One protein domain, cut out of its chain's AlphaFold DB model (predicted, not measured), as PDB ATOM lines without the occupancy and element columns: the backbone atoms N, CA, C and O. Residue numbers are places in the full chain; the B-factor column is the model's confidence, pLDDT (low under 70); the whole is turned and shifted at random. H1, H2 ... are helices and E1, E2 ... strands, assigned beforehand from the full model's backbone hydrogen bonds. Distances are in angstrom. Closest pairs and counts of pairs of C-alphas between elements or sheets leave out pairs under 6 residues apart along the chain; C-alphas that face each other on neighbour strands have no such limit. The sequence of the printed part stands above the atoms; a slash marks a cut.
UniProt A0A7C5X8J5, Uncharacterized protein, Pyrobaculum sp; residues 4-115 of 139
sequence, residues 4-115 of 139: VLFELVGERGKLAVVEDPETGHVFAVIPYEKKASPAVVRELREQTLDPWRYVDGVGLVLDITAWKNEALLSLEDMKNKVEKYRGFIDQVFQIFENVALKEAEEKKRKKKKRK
ATOM      1  N   VAL A   4      25.053 -53.640  40.697       83.88
ATOM      2  CA  VAL A   4      26.413 -54.079  40.353       83.88
ATOM      3  C   VAL A   4      26.325 -55.481  39.747       83.88
ATOM      4  O   VAL A   4      25.871 -56.405  40.417       83.88
ATOM      5  N   LEU A   5      26.748 -55.638  38.490       83.44
ATOM      6  CA  LEU A   5      26.782 -56.935  37.807       83.44
ATOM      7  C   LEU A   5      27.998 -57.749  38.253       83.44
ATOM      8  O   LEU A   5      27.874 -58.900  38.658       83.44
ATOM      9  N   PHE A   6      29.182 -57.141  38.182       83.81
ATOM     10  CA  PHE A   6      30.429 -57.737  38.649       83.81
ATOM     11  C   PHE A   6      31.488 -56.662  38.891       83.81
ATOM     12  O   PHE A   6      31.459 -55.580  38.301       83.81
ATOM     13  N   GLU A   7      32.454 -56.980  39.746       84.94
ATOM     14  CA  GLU A   7      33.653 -56.170  39.933       84.94
ATOM     15  C   GLU A   7      34.866 -56.909  39.372       84.94
ATOM     16  O   GLU A   7      35.058 -58.105  39.597       84.94
ATOM     17  N   LEU A   8      35.698 -56.179  38.640       81.69
ATOM     18  CA  LEU A   8      36.973 -56.644  38.133       81.69
ATOM     19  C   LEU A   8      38.083 -56.015  38.971       81.69
ATOM     20  O   LEU A   8      38.263 -54.797  38.984       81.69
ATOM     21  N   VAL A   9      38.804 -56.856  39.708       80.00
ATOM     22  CA  VAL A   9      39.872 -56.431  40.619       80.00
ATOM     23  C   VAL A   9      41.219 -56.523  39.893       80.00
ATOM     24  O   VAL A   9      41.639 -57.596  39.447       80.00
ATOM     25  N   GLY A  10      41.872 -55.374  39.732       74.12
ATOM     26  CA  GLY A  10      43.277 -55.260  39.334       74.12
ATOM     27  C   GLY A  10      44.207 -55.350  40.547       74.12
ATOM     28  O   GLY A  10      43.748 -55.460  41.684       74.12
ATOM     29  N   GLU A  11      45.521 -55.294  40.329       73.25
ATOM     30  CA  GLU A  11      46.491 -55.316  41.435       73.25
ATOM     31  C   GLU A  11      46.453 -54.030  42.274       73.25
ATOM     32  O   GLU A  11      46.707 -54.055  43.478       73.25
ATOM     33  N   ARG A  12      46.141 -52.893  41.642       69.38
ATOM     34  CA  ARG A  12      46.183 -51.554  42.254       69.38
ATOM     35  C   ARG A  12      44.830 -50.855  42.308       69.38
ATOM     36  O   ARG A  12      44.724 -49.784  42.904       69.38
ATOM     37  N   GLY A  13      43.808 -51.424  41.678       75.94
ATOM     38  CA  GLY A  13      42.511 -50.783  41.519       75.94
ATOM     39  C   GLY A  13      41.389 -51.768  41.236       75.94
ATOM     40  O   GLY A  13      41.606 -52.971  41.128       75.94
ATOM     41  N   LYS A  14      40.170 -51.249  41.098       84.62
ATOM     42  CA  LYS A  14      39.009 -52.040  40.688       84.62
ATOM     43  C   LYS A  14      38.201 -51.319  39.621       84.62
ATOM     44  O   LYS A  14      38.247 -50.095  39.537       84.62
ATOM     45  N   LEU A  15      37.463 -52.082  38.830       86.19
ATOM     46  CA  LEU A  15      36.481 -51.604  37.866       86.19
ATOM     47  C   LEU A  15      35.168 -52.323  38.163       86.19
ATOM     48  O   LEU A  15      35.097 -53.544  38.092       86.19
ATOM     49  N   ALA A  16      34.141 -51.574  38.535       87.31
ATOM     50  CA  ALA A  16      32.807 -52.090  38.788       87.31
ATOM     51  C   ALA A  16      31.955 -51.926  37.532       87.31
ATOM     52  O   ALA A  16      31.844 -50.823  36.999       87.31
ATOM     53  N   VAL A  17      31.346 -53.008  37.060       87.75
ATOM     54  CA  VAL A  17      30.332 -52.937  36.011       87.75
ATOM     55  C   VAL A  17      28.973 -52.837  36.684       87.75
ATOM     56  O   VAL A  17      28.574 -53.725  37.437       87.75
ATOM     57  N   VAL A  18      28.286 -51.729  36.436       87.62
ATOM     58  CA  VAL A  18      26.980 -51.413  37.008       87.62
ATOM     59  C   VAL A  18      25.946 -51.312  35.905       87.62
ATOM     60  O   VAL A  18      26.186 -50.725  34.856       87.62
ATOM     61  N   GLU A  19      24.786 -51.886  36.157       84.69
ATOM     62  CA  GLU A  19      23.609 -51.776  35.324       84.69
ATOM     63  C   GLU A  19      22.606 -50.839  35.990       84.69
ATOM     64  O   GLU A  19      22.375 -50.895  37.198       84.69
ATOM     65  N   ASP A  20      22.008 -49.965  35.194       85.56
ATOM     66  CA  ASP A  20      20.828 -49.219  35.580       85.56
ATOM     67  C   ASP A  20      19.581 -50.026  35.191       85.56
ATOM     68  O   ASP A  20      19.262 -50.106  34.003       85.56
ATOM     69  N   PRO A  21      18.868 -50.645  36.148       76.31
ATOM     70  CA  PRO A  21      17.681 -51.439  35.845       76.31
ATOM     71  C   PRO A  21      16.508 -50.585  35.338       76.31
ATOM     72  O   PRO A  21      15.571 -51.133  34.766       76.31
ATOM     73  N   GLU A  22      16.536 -49.260  35.533       79.12
ATOM     74  CA  GLU A  22      15.467 -48.364  35.072       79.12
ATOM     75  C   GLU A  22      15.584 -48.058  33.575       79.12
ATOM     76  O   GLU A  22      14.573 -47.923  32.887       79.12
ATOM     77  N   THR A  23      16.810 -47.981  33.053       79.56
ATOM     78  CA  THR A  23      17.071 -47.651  31.642       79.56
ATOM     79  C   THR A  23      17.683 -48.807  30.849       79.56
ATOM     80  O   THR A  23      17.830 -48.707  29.634       79.56
ATOM     81  N   GLY A  24      18.083 -49.890  31.520       76.12
ATOM     82  CA  GLY A  24      18.840 -51.005  30.946       76.12
ATOM     83  C   GLY A  24      20.286 -50.660  30.570       76.12
ATOM     84  O   GLY A  24      20.967 -51.487  29.957       76.12
ATOM     85  N   HIS A  25      20.759 -49.453  30.907       85.12
ATOM     86  CA  HIS A  25      22.102 -48.988  30.567       85.12
ATOM     87  C   HIS A  25      23.160 -49.692  31.406       85.12
ATOM     88  O   HIS A  25      22.959 -49.929  32.594       85.12
ATOM     89  N   VAL A  26      24.311 -49.986  30.807       86.06
ATOM     90  CA  VAL A  26      25.425 -50.625  31.511       86.06
ATOM     91  C   VAL A  26      26.654 -49.745  31.427       86.06
ATOM     92  O   VAL A  26      27.077 -49.316  30.353       86.06
ATOM     93  N   PHE A  27      27.253 -49.511  32.586       88.00
ATOM     94  CA  PHE A  27      28.413 -48.661  32.758       88.00
ATOM     95  C   PHE A  27      29.557 -49.442  33.397       88.00
ATOM     96  O   PHE A  27      29.382 -50.121  34.405       88.00
ATOM     97  N   ALA A  28      30.756 -49.296  32.846       87.56
ATOM     98  CA  ALA A  28      31.993 -49.690  33.501       87.56
ATOM     99  C   ALA A  28      32.555 -48.486  34.266       87.56
ATOM    100  O   ALA A  28      32.857 -47.447  33.681       87.56
ATOM    101  N   VAL A  29      32.686 -48.619  35.581       88.38
ATOM    102  CA  VAL A  29      33.076 -47.545  36.493       88.38
ATOM    103  C   VAL A  29      34.380 -47.907  37.186       88.38
ATOM    104  O   VAL A  29      34.469 -48.907  37.890       88.38
ATOM    105  N   ILE A  30      35.394 -47.064  37.036       86.88
ATOM    106  CA  ILE A  30      36.622 -47.117  37.826       86.88
ATOM    107  C   ILE A  30      36.476 -46.075  38.942       86.88
ATOM    108  O   ILE A  30      36.612 -44.874  38.667       86.88
ATOM    109  N   PRO A  31      36.174 -46.498  40.185       82.62
ATOM    110  CA  PRO A  31      35.954 -45.581  41.285       82.62
ATOM    111  C   PRO A  31      37.219 -44.786  41.595       82.62
ATOM    112  O   PRO A  31      38.290 -45.345  41.842       82.62
ATOM    113  N   TYR A  32      37.084 -43.462  41.591       79.19
ATOM    114  CA  TYR A  32      38.181 -42.555  41.901       79.19
ATOM    115  C   TYR A  32      37.662 -41.315  42.630       79.19
ATOM    116  O   TYR A  32      37.112 -40.402  42.023       79.19
ATOM    117  N   GLU A  33      37.866 -41.281  43.948       70.00
ATOM    118  CA  GLU A  33      37.364 -40.213  44.830       70.00
ATOM    119  C   GLU A  33      38.117 -38.883  44.686       70.00
ATOM    120  O   GLU A  33      37.661 -37.835  45.142       70.00
ATOM    121  N   LYS A  34      39.315 -38.905  44.096       71.75
ATOM    122  CA  LYS A  34      40.135 -37.703  43.925       71.75
ATOM    123  C   LYS A  34      39.845 -37.047  42.581       71.75
ATOM    124  O   LYS A  34      39.278 -37.646  41.674       71.75
ATOM    125  N   LYS A  35      40.306 -35.806  42.426       68.75
ATOM    126  CA  LYS A  35      40.204 -35.087  41.157       68.75
ATOM    127  C   LYS A  35      41.109 -35.737  40.112       68.75
ATOM    128  O   LYS A  35      42.333 -35.633  40.210       68.75
ATOM    129  N   ALA A  36      40.524 -36.393  39.113       67.31
ATOM    130  CA  ALA A  36      41.291 -36.877  37.973       67.31
ATOM    131  C   ALA A  36      41.760 -35.679  37.140       67.31
ATOM    132  O   ALA A  36      40.981 -34.781  36.812       67.31
ATOM    133  N   SER A  37      43.049 -35.644  36.796       69.06
ATOM    134  CA  SER A  37      43.537 -34.652  35.840       69.06
ATOM    135  C   SER A  37      42.944 -34.964  34.459       69.06
ATOM    136  O   SER A  37      42.977 -36.126  34.051       69.06
ATOM    137  N   PRO A  38      42.466 -33.961  33.696       72.62
ATOM    138  CA  PRO A  38      41.962 -34.164  32.335       72.62
ATOM    139  C   PRO A  38      42.955 -34.880  31.410       72.62
ATOM    140  O   PRO A  38      42.543 -35.573  30.484       72.62
ATOM    141  N   ALA A  39      44.259 -34.751  31.682       74.44
ATOM    142  CA  ALA A  39      45.307 -35.472  30.966       74.44
ATOM    143  C   ALA A  39      45.165 -36.995  31.100       74.44
ATOM    144  O   ALA A  39      45.319 -37.697  30.111       74.44
ATOM    145  N   VAL A  40      44.796 -37.492  32.286       74.19
ATOM    146  CA  VAL A  40      44.616 -38.932  32.538       74.19
ATOM    147  C   VAL A  40      43.406 -39.459  31.780       74.19
ATOM    148  O   VAL A  40      43.479 -40.508  31.159       74.19
ATOM    149  N   VAL A  41      42.302 -38.706  31.775       78.50
ATOM    150  CA  VAL A  41      41.096 -39.067  31.009       78.50
ATOM    151  C   VAL A  41      41.407 -39.129  29.515       78.50
ATOM    152  O   VAL A  41      40.921 -40.009  28.813       78.50
ATOM    153  N   ARG A  42      42.219 -38.193  29.019       80.19
ATOM    154  CA  ARG A  42      42.627 -38.160  27.617       80.19
ATOM    155  C   ARG A  42      43.552 -39.324  27.264       80.19
ATOM    156  O   ARG A  42      43.314 -39.972  26.257       80.19
ATOM    157  N   GLU A  43      44.543 -39.613  28.097       76.50
ATOM    158  CA  GLU A  43      45.464 -40.740  27.906       76.50
ATOM    159  C   GLU A  43      44.715 -42.078  27.929       76.50
ATOM    160  O   GLU A  43      44.912 -42.922  27.061       76.50
ATOM    161  N   LEU A  44      43.753 -42.220  28.844       78.12
ATOM    162  CA  LEU A  44      42.847 -43.361  28.902       78.12
ATOM    163  C   LEU A  44      42.055 -43.518  27.595       78.12
ATOM    164  O   LEU A  44      42.001 -44.618  27.051       78.12
ATOM    165  N   ARG A  45      41.478 -42.434  27.058       81.19
ATOM    166  CA  ARG A  45      40.777 -42.450  25.760       81.19
ATOM    167  C   ARG A  45      41.702 -42.811  24.601       81.19
ATOM    168  O   ARG A  45      41.295 -43.557  23.725       81.19
ATOM    169  N   GLU A  46      42.924 -42.287  24.584       81.75
ATOM    170  CA  GLU A  46      43.903 -42.550  23.521       81.75
ATOM    171  C   GLU A  46      44.373 -44.014  23.531       81.75
ATOM    172  O   GLU A  46      44.529 -44.610  22.470       81.75
ATOM    173  N   GLN A  47      44.555 -44.607  24.713       76.00
ATOM    174  CA  GLN A  47      45.008 -45.993  24.847       76.00
ATOM    175  C   GLN A  47      43.900 -47.021  24.622       76.00
ATOM    176  O   GLN A  47      44.120 -48.042  23.974       76.00
ATOM    177  N   THR A  48      42.717 -46.772  25.183       75.81
ATOM    178  CA  THR A  48      41.592 -47.709  25.077       75.81
ATOM    179  C   THR A  48      40.804 -47.536  23.783       75.81
ATOM    180  O   THR A  48      40.114 -48.463  23.376       75.81
ATOM    181  N   LEU A  49      40.927 -46.375  23.125       80.38
ATOM    182  CA  LEU A  49      40.086 -45.937  22.003       80.38
ATOM    183  C   LEU A  49      38.590 -45.872  22.355       80.38
ATOM    184  O   LEU A  49      37.741 -45.796  21.471       80.38
ATOM    185  N   ASP A  50      38.272 -45.843  23.649       81.88
ATOM    186  CA  ASP A  50      36.909 -45.851  24.163       81.88
ATOM    187  C   ASP A  50      36.514 -44.482  24.749       81.88
ATOM    188  O   ASP A  50      37.357 -43.749  25.284       81.88
ATOM    189  N   PRO A  51      35.222 -44.106  24.697       85.19
ATOM    190  CA  PRO A  51      34.735 -42.777  25.074       85.19
ATOM    191  C   PRO A  51      34.597 -42.569  26.595       85.19
ATOM    192  O   PRO A  51      33.571 -42.085  27.075       85.19
ATOM    193  N   TRP A  52      35.640 -42.866  27.369       86.88
ATOM    194  CA  TRP A  52      35.648 -42.706  28.825       86.88
ATOM    195  C   TRP A  52      35.343 -41.280  29.283       86.88
ATOM    196  O   TRP A  52      35.880 -40.301  28.760       86.88
ATOM    197  N   ARG A  53      34.528 -41.126  30.319       85.94
ATOM    198  CA  ARG A  53      34.155 -39.836  30.910       85.94
ATOM    199  C   ARG A  53      34.555 -39.810  32.374       85.94
ATOM    200  O   ARG A  53      34.472 -40.820  33.049       85.94
ATOM    201  N   TYR A  54      34.989 -38.659  32.868       84.94
ATOM    202  CA  TYR A  54      35.204 -38.479  34.300       84.94
ATOM    203  C   TYR A  54      33.984 -37.808  34.921       84.94
ATOM    204  O   TYR A  54      33.525 -36.782  34.418       84.94
ATOM    205  N   VAL A  55      33.489 -38.386  36.008       83.69
ATOM    206  CA  VAL A  55      32.370 -37.886  36.801       83.69
ATOM    207  C   VAL A  55      32.881 -37.627  38.214       83.69
ATOM    208  O   VAL A  55      33.408 -38.526  38.867       83.69
ATOM    209  N   ASP A  56      32.754 -36.384  38.677       79.56
ATOM    210  CA  ASP A  56      33.219 -35.990  40.009       79.56
ATOM    211  C   ASP A  56      32.456 -36.764  41.098       79.56
ATOM    212  O   ASP A  56      31.242 -36.944  41.003       79.56
ATOM    213  N   GLY A  57      33.172 -37.273  42.101       76.06
ATOM    214  CA  GLY A  57      32.615 -38.134  43.156       76.06
ATOM    215  C   GLY A  57      32.325 -39.590  42.760       76.06
ATOM    216  O   GLY A  57      32.066 -40.400  43.645       76.06
ATOM    217  N   VAL A  58      32.410 -39.947  41.473       79.25
ATOM    218  CA  VAL A  58      32.234 -41.333  40.992       79.25
ATOM    219  C   VAL A  58      33.551 -41.884  40.450       79.25
ATOM    220  O   VAL A  58      34.011 -42.927  40.900       79.25
ATOM    221  N   GLY A  59      34.202 -41.175  39.529       84.81
ATOM    222  CA  GLY A  59      35.452 -41.597  38.901       84.81
ATOM    223  C   GLY A  59      35.360 -41.651  37.381       84.81
ATOM    224  O   GLY A  59      34.706 -40.816  36.757       84.81
ATOM    225  N   LEU A  60      36.063 -42.602  36.765       86.44
ATOM    226  CA  LEU A  60      36.020 -42.799  35.314       86.44
ATOM    227  C   LEU A  60      34.871 -43.740  34.966       86.44
ATOM    228  O   LEU A  60      34.754 -44.812  35.544       86.44
ATOM    229  N   VAL A  61      34.047 -43.344  34.009       88.50
ATOM    230  CA  VAL A  61      32.851 -44.057  33.574       88.50
ATOM    231  C   VAL A  61      32.941 -44.286  32.074       88.50
ATOM    232  O   VAL A  61      33.178 -43.350  31.308       88.50
ATOM    233  N   LEU A  62      32.733 -45.523  31.656       88.81
ATOM    234  CA  LEU A  62      32.572 -45.917  30.269       88.81
ATOM    235  C   LEU A  62      31.162 -46.456  30.078       88.81
ATOM    236  O   LEU A  62      30.725 -47.342  30.806       88.81
ATOM    237  N   ASP A  63      30.466 -45.918  29.087       87.81
ATOM    238  CA  ASP A  63      29.188 -46.460  28.650       87.81
ATOM    239  C   ASP A  63      29.446 -47.676  27.759       87.81
ATOM    240  O   ASP A  63      30.056 -47.556  26.694       87.81
ATOM    241  N   ILE A  64      29.018 -48.847  28.227       85.06
ATOM    242  CA  ILE A  64      29.121 -50.120  27.507       85.06
ATOM    243  C   ILE A  64      27.739 -50.667  27.137       85.06
ATOM    244  O   ILE A  64      27.615 -51.820  26.726       85.06
ATOM    245  N   THR A  65      26.698 -49.838  27.228       82.75
ATOM    246  CA  THR A  65      25.320 -50.197  26.874       82.75
ATOM    247  C   THR A  65      25.233 -50.760  25.458       82.75
ATOM    248  O   THR A  65      24.554 -51.759  25.228       82.75
ATOM    249  N   ALA A  66      25.969 -50.168  24.511       77.69
ATOM    250  CA  ALA A  66      26.018 -50.644  23.130       77.69
ATOM    251  C   ALA A  66      26.472 -52.110  23.039       77.69
ATOM    252  O   ALA A  66      25.931 -52.872  22.249       77.69
ATOM    253  N   TRP A  67      27.400 -52.544  23.897       76.81
ATOM    254  CA  TRP A  67      27.878 -53.926  23.889       76.81
ATOM    255  C   TRP A  67      26.808 -54.899  24.370       76.81
ATOM    256  O   TRP A  67      26.692 -55.987  23.814       76.81
ATOM    257  N   LYS A  68      26.013 -54.510  25.369       71.31
ATOM    258  CA  LYS A  68      24.881 -55.318  25.826       71.31
ATOM    259  C   LYS A  68      23.795 -55.413  24.750       71.31
ATOM    260  O   LYS A  68      23.288 -56.504  24.496       71.31
ATOM    261  N   ASN A  69      23.473 -54.293  24.102       70.69
ATOM    262  CA  ASN A  69      22.361 -54.212  23.154       70.69
ATOM    263  C   ASN A  69      22.661 -54.824  21.780       70.69
ATOM    264  O   ASN A  69      21.764 -55.407  21.181       70.69
ATOM    265  N   GLU A  70      23.888 -54.716  21.264       60.28
ATOM    266  CA  GLU A  70      24.200 -55.190  19.905       60.28
ATOM    267  C   GLU A  70      24.282 -56.712  19.778       60.28
ATOM    268  O   GLU A  70      24.114 -57.234  18.679       60.28
ATOM    269  N   ALA A  71      24.568 -57.437  20.860       55.12
ATOM    270  CA  ALA A  71      25.008 -58.822  20.721       55.12
ATOM    271  C   ALA A  71      24.371 -59.818  21.697       55.12
ATOM    272  O   ALA A  71      24.795 -60.971  21.701       55.12
ATOM    273  N   LEU A  72      23.370 -59.418  22.505       62.22
ATOM    274  CA  LEU A  72      22.796 -60.281  23.558       62.22
ATOM    275  C   LEU A  72      23.910 -60.968  24.378       62.22
ATOM    276  O   LEU A  72      23.806 -62.139  24.741       62.22
ATOM    277  N   LEU A  73      25.022 -60.252  24.591       63.53
ATOM    278  CA  LEU A  73      26.244 -60.831  25.137       63.53
ATOM    279  C   LEU A  73      25.977 -61.319  26.553       63.53
ATOM    280  O   LEU A  73      25.396 -60.606  27.378       63.53
ATOM    281  N   SER A  74      26.430 -62.538  26.826       69.56
ATOM    282  CA  SER A  74      26.375 -63.100  28.165       69.56
ATOM    283  C   SER A  74      27.241 -62.265  29.120       69.56
ATOM    284  O   SER A  74      28.140 -61.518  28.709       69.56
ATOM    285  N   LEU A  75      27.000 -62.402  30.425       71.88
ATOM    286  CA  LEU A  75      27.843 -61.770  31.446       71.88
ATOM    287  C   LEU A  75      29.327 -62.151  31.283       71.88
ATOM    288  O   LEU A  75      30.205 -61.335  31.564       71.88
ATOM    289  N   GLU A  76      29.611 -63.358  30.790       75.31
ATOM    290  CA  GLU A  76      30.969 -63.855  30.548       75.31
ATOM    291  C   GLU A  76      31.652 -63.131  29.386       75.31
ATOM    292  O   GLU A  76      32.815 -62.743  29.497       75.31
ATOM    293  N   ASP A  77      30.932 -62.845  28.304       77.25
ATOM    294  CA  ASP A  77      31.510 -62.121  27.172       77.25
ATOM    295  C   ASP A  77      31.775 -60.650  27.502       77.25
ATOM    296  O   ASP A  77      32.790 -60.073  27.092       77.25
ATOM    297  N   MET A  78      30.885 -60.033  28.288       76.06
ATOM    298  CA  MET A  78      31.136 -58.702  28.843       76.06
ATOM    299  C   MET A  78      32.370 -58.716  29.744       76.06
ATOM    300  O   MET A  78      33.199 -57.811  29.651       76.06
ATOM    301  N   LYS A  79      32.540 -59.758  30.564       78.62
ATOM    302  CA  LYS A  79      33.731 -59.921  31.397       78.62
ATOM    303  C   LYS A  79      34.996 -60.024  30.547       78.62
ATOM    304  O   LYS A  79      35.919 -59.267  30.812       78.62
ATOM    305  N   ASN A  80      35.012 -60.830  29.484       81.81
ATOM    306  CA  ASN A  80      36.156 -60.936  28.567       81.81
ATOM    307  C   ASN A  80      36.502 -59.590  27.906       81.81
ATOM    308  O   ASN A  80      37.670 -59.195  27.843       81.81
ATOM    309  N   LYS A  81      35.492 -58.832  27.452       78.69
ATOM    310  CA  LYS A  81      35.708 -57.488  26.886       78.69
ATOM    311  C   LYS A  81      36.245 -56.498  27.912       78.69
ATOM    312  O   LYS A  81      37.018 -55.618  27.541       78.69
ATOM    313  N   VAL A  82      35.825 -56.610  29.170       77.69
ATOM    314  CA  VAL A  82      36.262 -55.719  30.251       77.69
ATOM    315  C   VAL A  82      37.613 -56.153  30.832       77.69
ATOM    316  O   VAL A  82      38.384 -55.320  31.300       77.69
ATOM    317  N   GLU A  83      37.961 -57.432  30.741       79.69
ATOM    318  CA  GLU A  83      39.213 -57.996  31.245       79.69
ATOM    319  C   GLU A  83      40.439 -57.439  30.518       79.69
ATOM    320  O   GLU A  83      41.483 -57.247  31.143       79.69
ATOM    321  N   LYS A  84      40.298 -57.030  29.248       79.88
ATOM    322  CA  LYS A  84      41.348 -56.279  28.540       79.88
ATOM    323  C   LYS A  84      41.751 -55.005  29.293       79.88
ATOM    324  O   LYS A  84      42.906 -54.601  29.219       79.88
ATOM    325  N   TYR A  85      40.832 -54.397  30.052       76.06
ATOM    326  CA  TYR A  85      41.109 -53.215  30.868       76.06
ATOM    327  C   TYR A  85      41.846 -53.527  32.163       76.06
ATOM    328  O   TYR A  85      42.317 -52.591  32.793       76.06
ATOM    329  N   ARG A  86      42.014 -54.793  32.564       75.50
ATOM    330  CA  ARG A  86      42.702 -55.151  33.813       75.50
ATOM    331  C   ARG A  86      44.104 -54.546  33.900       75.50
ATOM    332  O   ARG A  86      44.412 -53.869  34.874       75.50
ATOM    333  N   GLY A  87      44.908 -54.705  32.847       72.56
ATOM    334  CA  GLY A  87      46.242 -54.099  32.773       72.56
ATOM    335  C   GLY A  87      46.211 -52.568  32.684       72.56
ATOM    336  O   GLY A  87      47.088 -51.896  33.225       72.56
ATOM    337  N   PHE A  88      45.176 -51.999  32.057       73.31
ATOM    338  CA  PHE A  88      44.995 -50.548  31.981       73.31
ATOM    339  C   PHE A  88      44.580 -49.938  33.324       73.31
ATOM    340  O   PHE A  88      45.037 -48.848  33.652       73.31
ATOM    341  N   ILE A  89      43.765 -50.633  34.127       76.69
ATOM    342  CA  ILE A  89      43.366 -50.189  35.470       76.69
ATOM    343  C   ILE A  89      44.620 -49.935  36.305       76.69
ATOM    344  O   ILE A  89      44.753 -48.862  36.893       76.69
ATOM    345  N   ASP A  90      45.575 -50.862  36.302       76.81
ATOM    346  CA  ASP A  90      46.792 -50.724  37.100       76.81
ATOM    347  C   ASP A  90      47.677 -49.564  36.619       76.81
ATOM    348  O   ASP A  90      48.193 -48.803  37.442       76.81
ATOM    349  N   GLN A  91      47.786 -49.353  35.303       76.31
ATOM    350  CA  GLN A  91      48.491 -48.197  34.734       76.31
ATOM    351  C   GLN A  91      47.822 -46.872  35.118       76.31
ATOM    352  O   GLN A  91      48.490 -45.930  35.546       76.31
ATOM    353  N   VAL A  92      46.496 -46.801  35.022       73.31
ATOM    354  CA  VAL A  92      45.707 -45.613  35.369       73.31
ATOM    355  C   VAL A  92      45.854 -45.288  36.854       73.31
ATOM    356  O   VAL A  92      46.107 -44.134  37.213       73.31
ATOM    357  N   PHE A  93      45.795 -46.297  37.725       74.75
ATOM    358  CA  PHE A  93      46.044 -46.125  39.156       74.75
ATOM    359  C   PHE A  93      47.487 -45.714  39.456       74.75
ATOM    360  O   PHE A  93      47.707 -44.837  40.290       74.75
ATOM    361  N   GLN A  94      48.476 -46.244  38.735       77.75
ATOM    362  CA  GLN A  94      49.867 -45.809  38.860       77.75
ATOM    363  C   GLN A  94      50.051 -44.339  38.445       77.75
ATOM    364  O   GLN A  94      50.767 -43.580  39.107       77.75
ATOM    365  N   ILE A  95      49.379 -43.893  37.380       71.44
ATOM    366  CA  ILE A  95      49.354 -42.481  36.978       71.44
ATOM    367  C   ILE A  95      48.698 -41.636  38.077       71.44
ATOM    368  O   ILE A  95      49.239 -40.591  38.453       71.44
ATOM    369  N   PHE A  96      47.587 -42.096  38.653       71.81
ATOM    370  CA  PHE A  96      46.928 -41.410  39.762       71.81
ATOM    371  C   PHE A  96      47.808 -41.295  41.013       71.81
ATOM    372  O   PHE A  96      47.858 -40.220  41.619       71.81
ATOM    373  N   GLU A  97      48.534 -42.348  41.391       69.44
ATOM    374  CA  GLU A  97      49.515 -42.307  42.482       69.44
ATOM    375  C   GLU A  97      50.624 -41.291  42.194       69.44
ATOM    376  O   GLU A  97      50.942 -40.451  43.040       69.44
ATOM    377  N   ASN A  98      51.163 -41.293  40.975       70.88
ATOM    378  CA  ASN A  98      52.195 -40.349  40.554       70.88
ATOM    379  C   ASN A  98      51.707 -38.892  40.585       70.88
ATOM    380  O   ASN A  98      52.452 -37.996  40.996       70.88
ATOM    381  N   VAL A  99      50.460 -38.633  40.182       64.69
ATOM    382  CA  VAL A  99      49.838 -37.302  40.275       64.69
ATOM    383  C   VAL A  99      49.665 -36.888  41.738       64.69
ATOM    384  O   VAL A  99      50.035 -35.767  42.096       64.69
ATOM    385  N   ALA A 100      49.204 -37.791  42.606       60.72
ATOM    386  CA  ALA A 100      49.074 -37.525  44.038       60.72
ATOM    387  C   ALA A 100      50.434 -37.218  44.700       60.72
ATOM    388  O   ALA A 100      50.542 -36.293  45.513       60.72
ATOM    389  N   LEU A 101      51.493 -37.939  44.316       60.09
ATOM    390  CA  LEU A 101      52.861 -37.694  44.781       60.09
ATOM    391  C   LEU A 101      53.400 -36.345  44.286       60.09
ATOM    392  O   LEU A 101      53.967 -35.584  45.079       60.09
ATOM    393  N   LYS A 102      53.171 -35.997  43.013       59.22
ATOM    394  CA  LYS A 102      53.552 -34.693  42.447       59.22
ATOM    395  C   LYS A 102      52.827 -33.536  43.135       59.22
ATOM    396  O   LYS A 102      53.478 -32.556  43.500       59.22
ATOM    397  N   GLU A 103      51.525 -33.648  43.402       57.16
ATOM    398  CA  GLU A 103      50.782 -32.634  44.166       57.16
ATOM    399  C   GLU A 103      51.317 -32.475  45.597       57.16
ATOM    400  O   GLU A 103      51.463 -31.352  46.103       57.16
ATOM    401  N   ALA A 104      51.645 -33.587  46.263       57.78
ATOM    402  CA  ALA A 104      52.225 -33.568  47.601       57.78
ATOM    403  C   ALA A 104      53.615 -32.899  47.611       57.78
ATOM    404  O   ALA A 104      53.924 -32.102  48.511       57.78
ATOM    405  N   GLU A 105      54.445 -33.158  46.597       58.41
ATOM    406  CA  GLU A 105      55.757 -32.529  46.454       58.41
ATOM    407  C   GLU A 105      55.644 -31.038  46.102       58.41
ATOM    408  O   GLU A 105      56.361 -30.199  46.664       58.41
ATOM    409  N   GLU A 106      54.694 -30.660  45.245       54.06
ATOM    410  CA  GLU A 106      54.485 -29.269  44.848       54.06
ATOM    411  C   GLU A 106      53.988 -28.411  46.023       54.06
ATOM    412  O   GLU A 106      54.476 -27.291  46.236       54.06
ATOM    413  N   LYS A 107      53.108 -28.959  46.877       58.81
ATOM    414  CA  LYS A 107      52.703 -28.321  48.144       58.81
ATOM    415  C   LYS A 107      53.903 -28.126  49.080       58.81
ATOM    416  O   LYS A 107      54.069 -27.036  49.648       58.81
ATOM    417  N   LYS A 108      54.804 -29.113  49.195       59.59
ATOM    418  CA  LYS A 108      56.054 -28.987  49.977       59.59
ATOM    419  C   LYS A 108      57.002 -27.932  49.380       59.59
ATOM    420  O   LYS A 108      57.516 -27.084  50.121       59.59
ATOM    421  N   ARG A 109      57.183 -27.905  48.054       57.78
ATOM    422  CA  ARG A 109      58.014 -26.916  47.337       57.78
ATOM    423  C   ARG A 109      57.466 -25.493  47.467       57.78
ATOM    424  O   ARG A 109      58.237 -24.578  47.769       57.78
ATOM    425  N   LYS A 110      56.149 -25.281  47.337       59.62
ATOM    426  CA  LYS A 110      55.493 -23.971  47.545       59.62
ATOM    427  C   LYS A 110      55.674 -23.466  48.983       59.62
ATOM    428  O   LYS A 110      56.005 -22.290  49.181       59.62
ATOM    429  N   LYS A 111      55.572 -24.345  49.990       57.47
ATOM    430  CA  LYS A 111      55.822 -24.007  51.409       57.47
ATOM    431  C   LYS A 111      57.294 -23.627  51.652       57.47
ATOM    432  O   LYS A 111      57.558 -22.619  52.315       57.47
ATOM    433  N   LYS A 112      58.255 -24.343  51.044       59.00
ATOM    434  CA  LYS A 112      59.695 -23.993  51.064       59.00
ATOM    435  C   LYS A 112      59.984 -22.650  50.368       59.00
ATOM    436  O   LYS A 112      60.641 -21.795  50.966       59.00
ATOM    437  N   LYS A 113      59.437 -22.400  49.167       59.38
ATOM    438  CA  LYS A 113      59.594 -21.121  48.431       59.38
ATOM    439  C   LYS A 113      59.035 -19.925  49.218       59.38
ATOM    440  O   LYS A 113      59.682 -18.875  49.272       59.38
ATOM    441  N   ARG A 114      57.881 -20.074  49.887       58.69
ATOM    442  CA  ARG A 114      57.305 -19.031  50.764       58.69
ATOM    443  C   ARG A 114      58.195 -18.725  51.976       58.69
ATOM    444  O   ARG A 114      58.434 -17.551  52.265       58.69
ATOM    445  N   LYS A 115      58.751 -19.748  52.643       58.97
ATOM    446  CA  LYS A 115      59.697 -19.559  53.764       58.97
ATOM    447  C   LYS A 115      60.995 -18.864  53.317       58.97
ATOM    448  O   LYS A 115      61.459 -17.946  53.994       58.97
TER     449      LYS A 115
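What this domain is: This is residues 4 to 115 of the 139 residues of an uncharacterized protein of Pyrobaculum sp (UniProt A0A7C5X8J5). A compact body, one strongly twisted sheet of five strands with H1, H3 and the first part of H4 packed over one face, has a single long helical arm: the last half of H4, where residues 101 to 115 stick out. H2 is a short helix at the sheet's border, beside the start of E3. The printed part has 112 residues with four named helices and five named strands, in the order E1 E2 E3 H1 E4 E5 H2 H3 H4; the sheet runs E1 E2 E3 E5 E4, antiparallel throughout, and the class is mixed. The whole is loose, with a radius of gyration of the C-alphas of 16.5 A, and the arm makes the length in spans of 62 by 27 by 23 A.

Where its parts are: E1, residues 4 to 9, begins with C-alpha 4 at (26.413, -54.079, 40.353). E2 is residues 14 to 19, 16.3 A long, and E3 is residues 26 to 31, 15.2 A. H1, residues 38 to 48, measures 15.4 A. E4 is residues 53 to 55, E5 residues 59 to 63, H2 residues 65 to 71 and H3 residues 75 to 83. H4, residues 86 to 115, runs 44.2 A from C-alpha 86 at (42.702, -55.151, 33.813) to C-alpha 115 at (59.697, -19.559, 53.764).

How they stand to each other: E1, E2 and E3 form a meander, each strand the antiparallel neighbour of the one before; N 8 and O 15 are 2.8 A apart, as are N 16 and O 29. E3 and E5 are antiparallel, with N 28 and O 62 at 2.8 A. E4 and E5 form a hairpin, with N 61 and O 53 at 2.7 A. E3, H1 and E4 make a split strand-helix-strand unit, two strands running the same way with E5 between them; its crossover is right-handed. H3 lies over E1 and E2 at a height over the sheet of 9.8 A, slantwise to the strands, at 33 degrees to E1 on the local plane. H4 touches H1 with residues 92 to 96 alone, at a shallow tilt of 20 degrees, opposite ways; the closest C-alphas are those of Val 40 and Val 92, 7.3 A apart. H2 only grazes the sheet, with its residues 65 to 69. Every O i to N i+4 pair is within hydrogen-bond range in H1 and H3; in H2 it is 2 of 3, in H4 25 of 26.

The domain as a whole: The C-alphas farthest apart are those of Leu 72 and Lys 115, 62.7 A. Without residues 101 to 115 the body spans 39 by 24 by 22 A. The printed part has no cut and no long link. Mean pLDDT of the printed part is 75.3; 27 residues are under 70, among them residues 70 to 74 and 99 to 115.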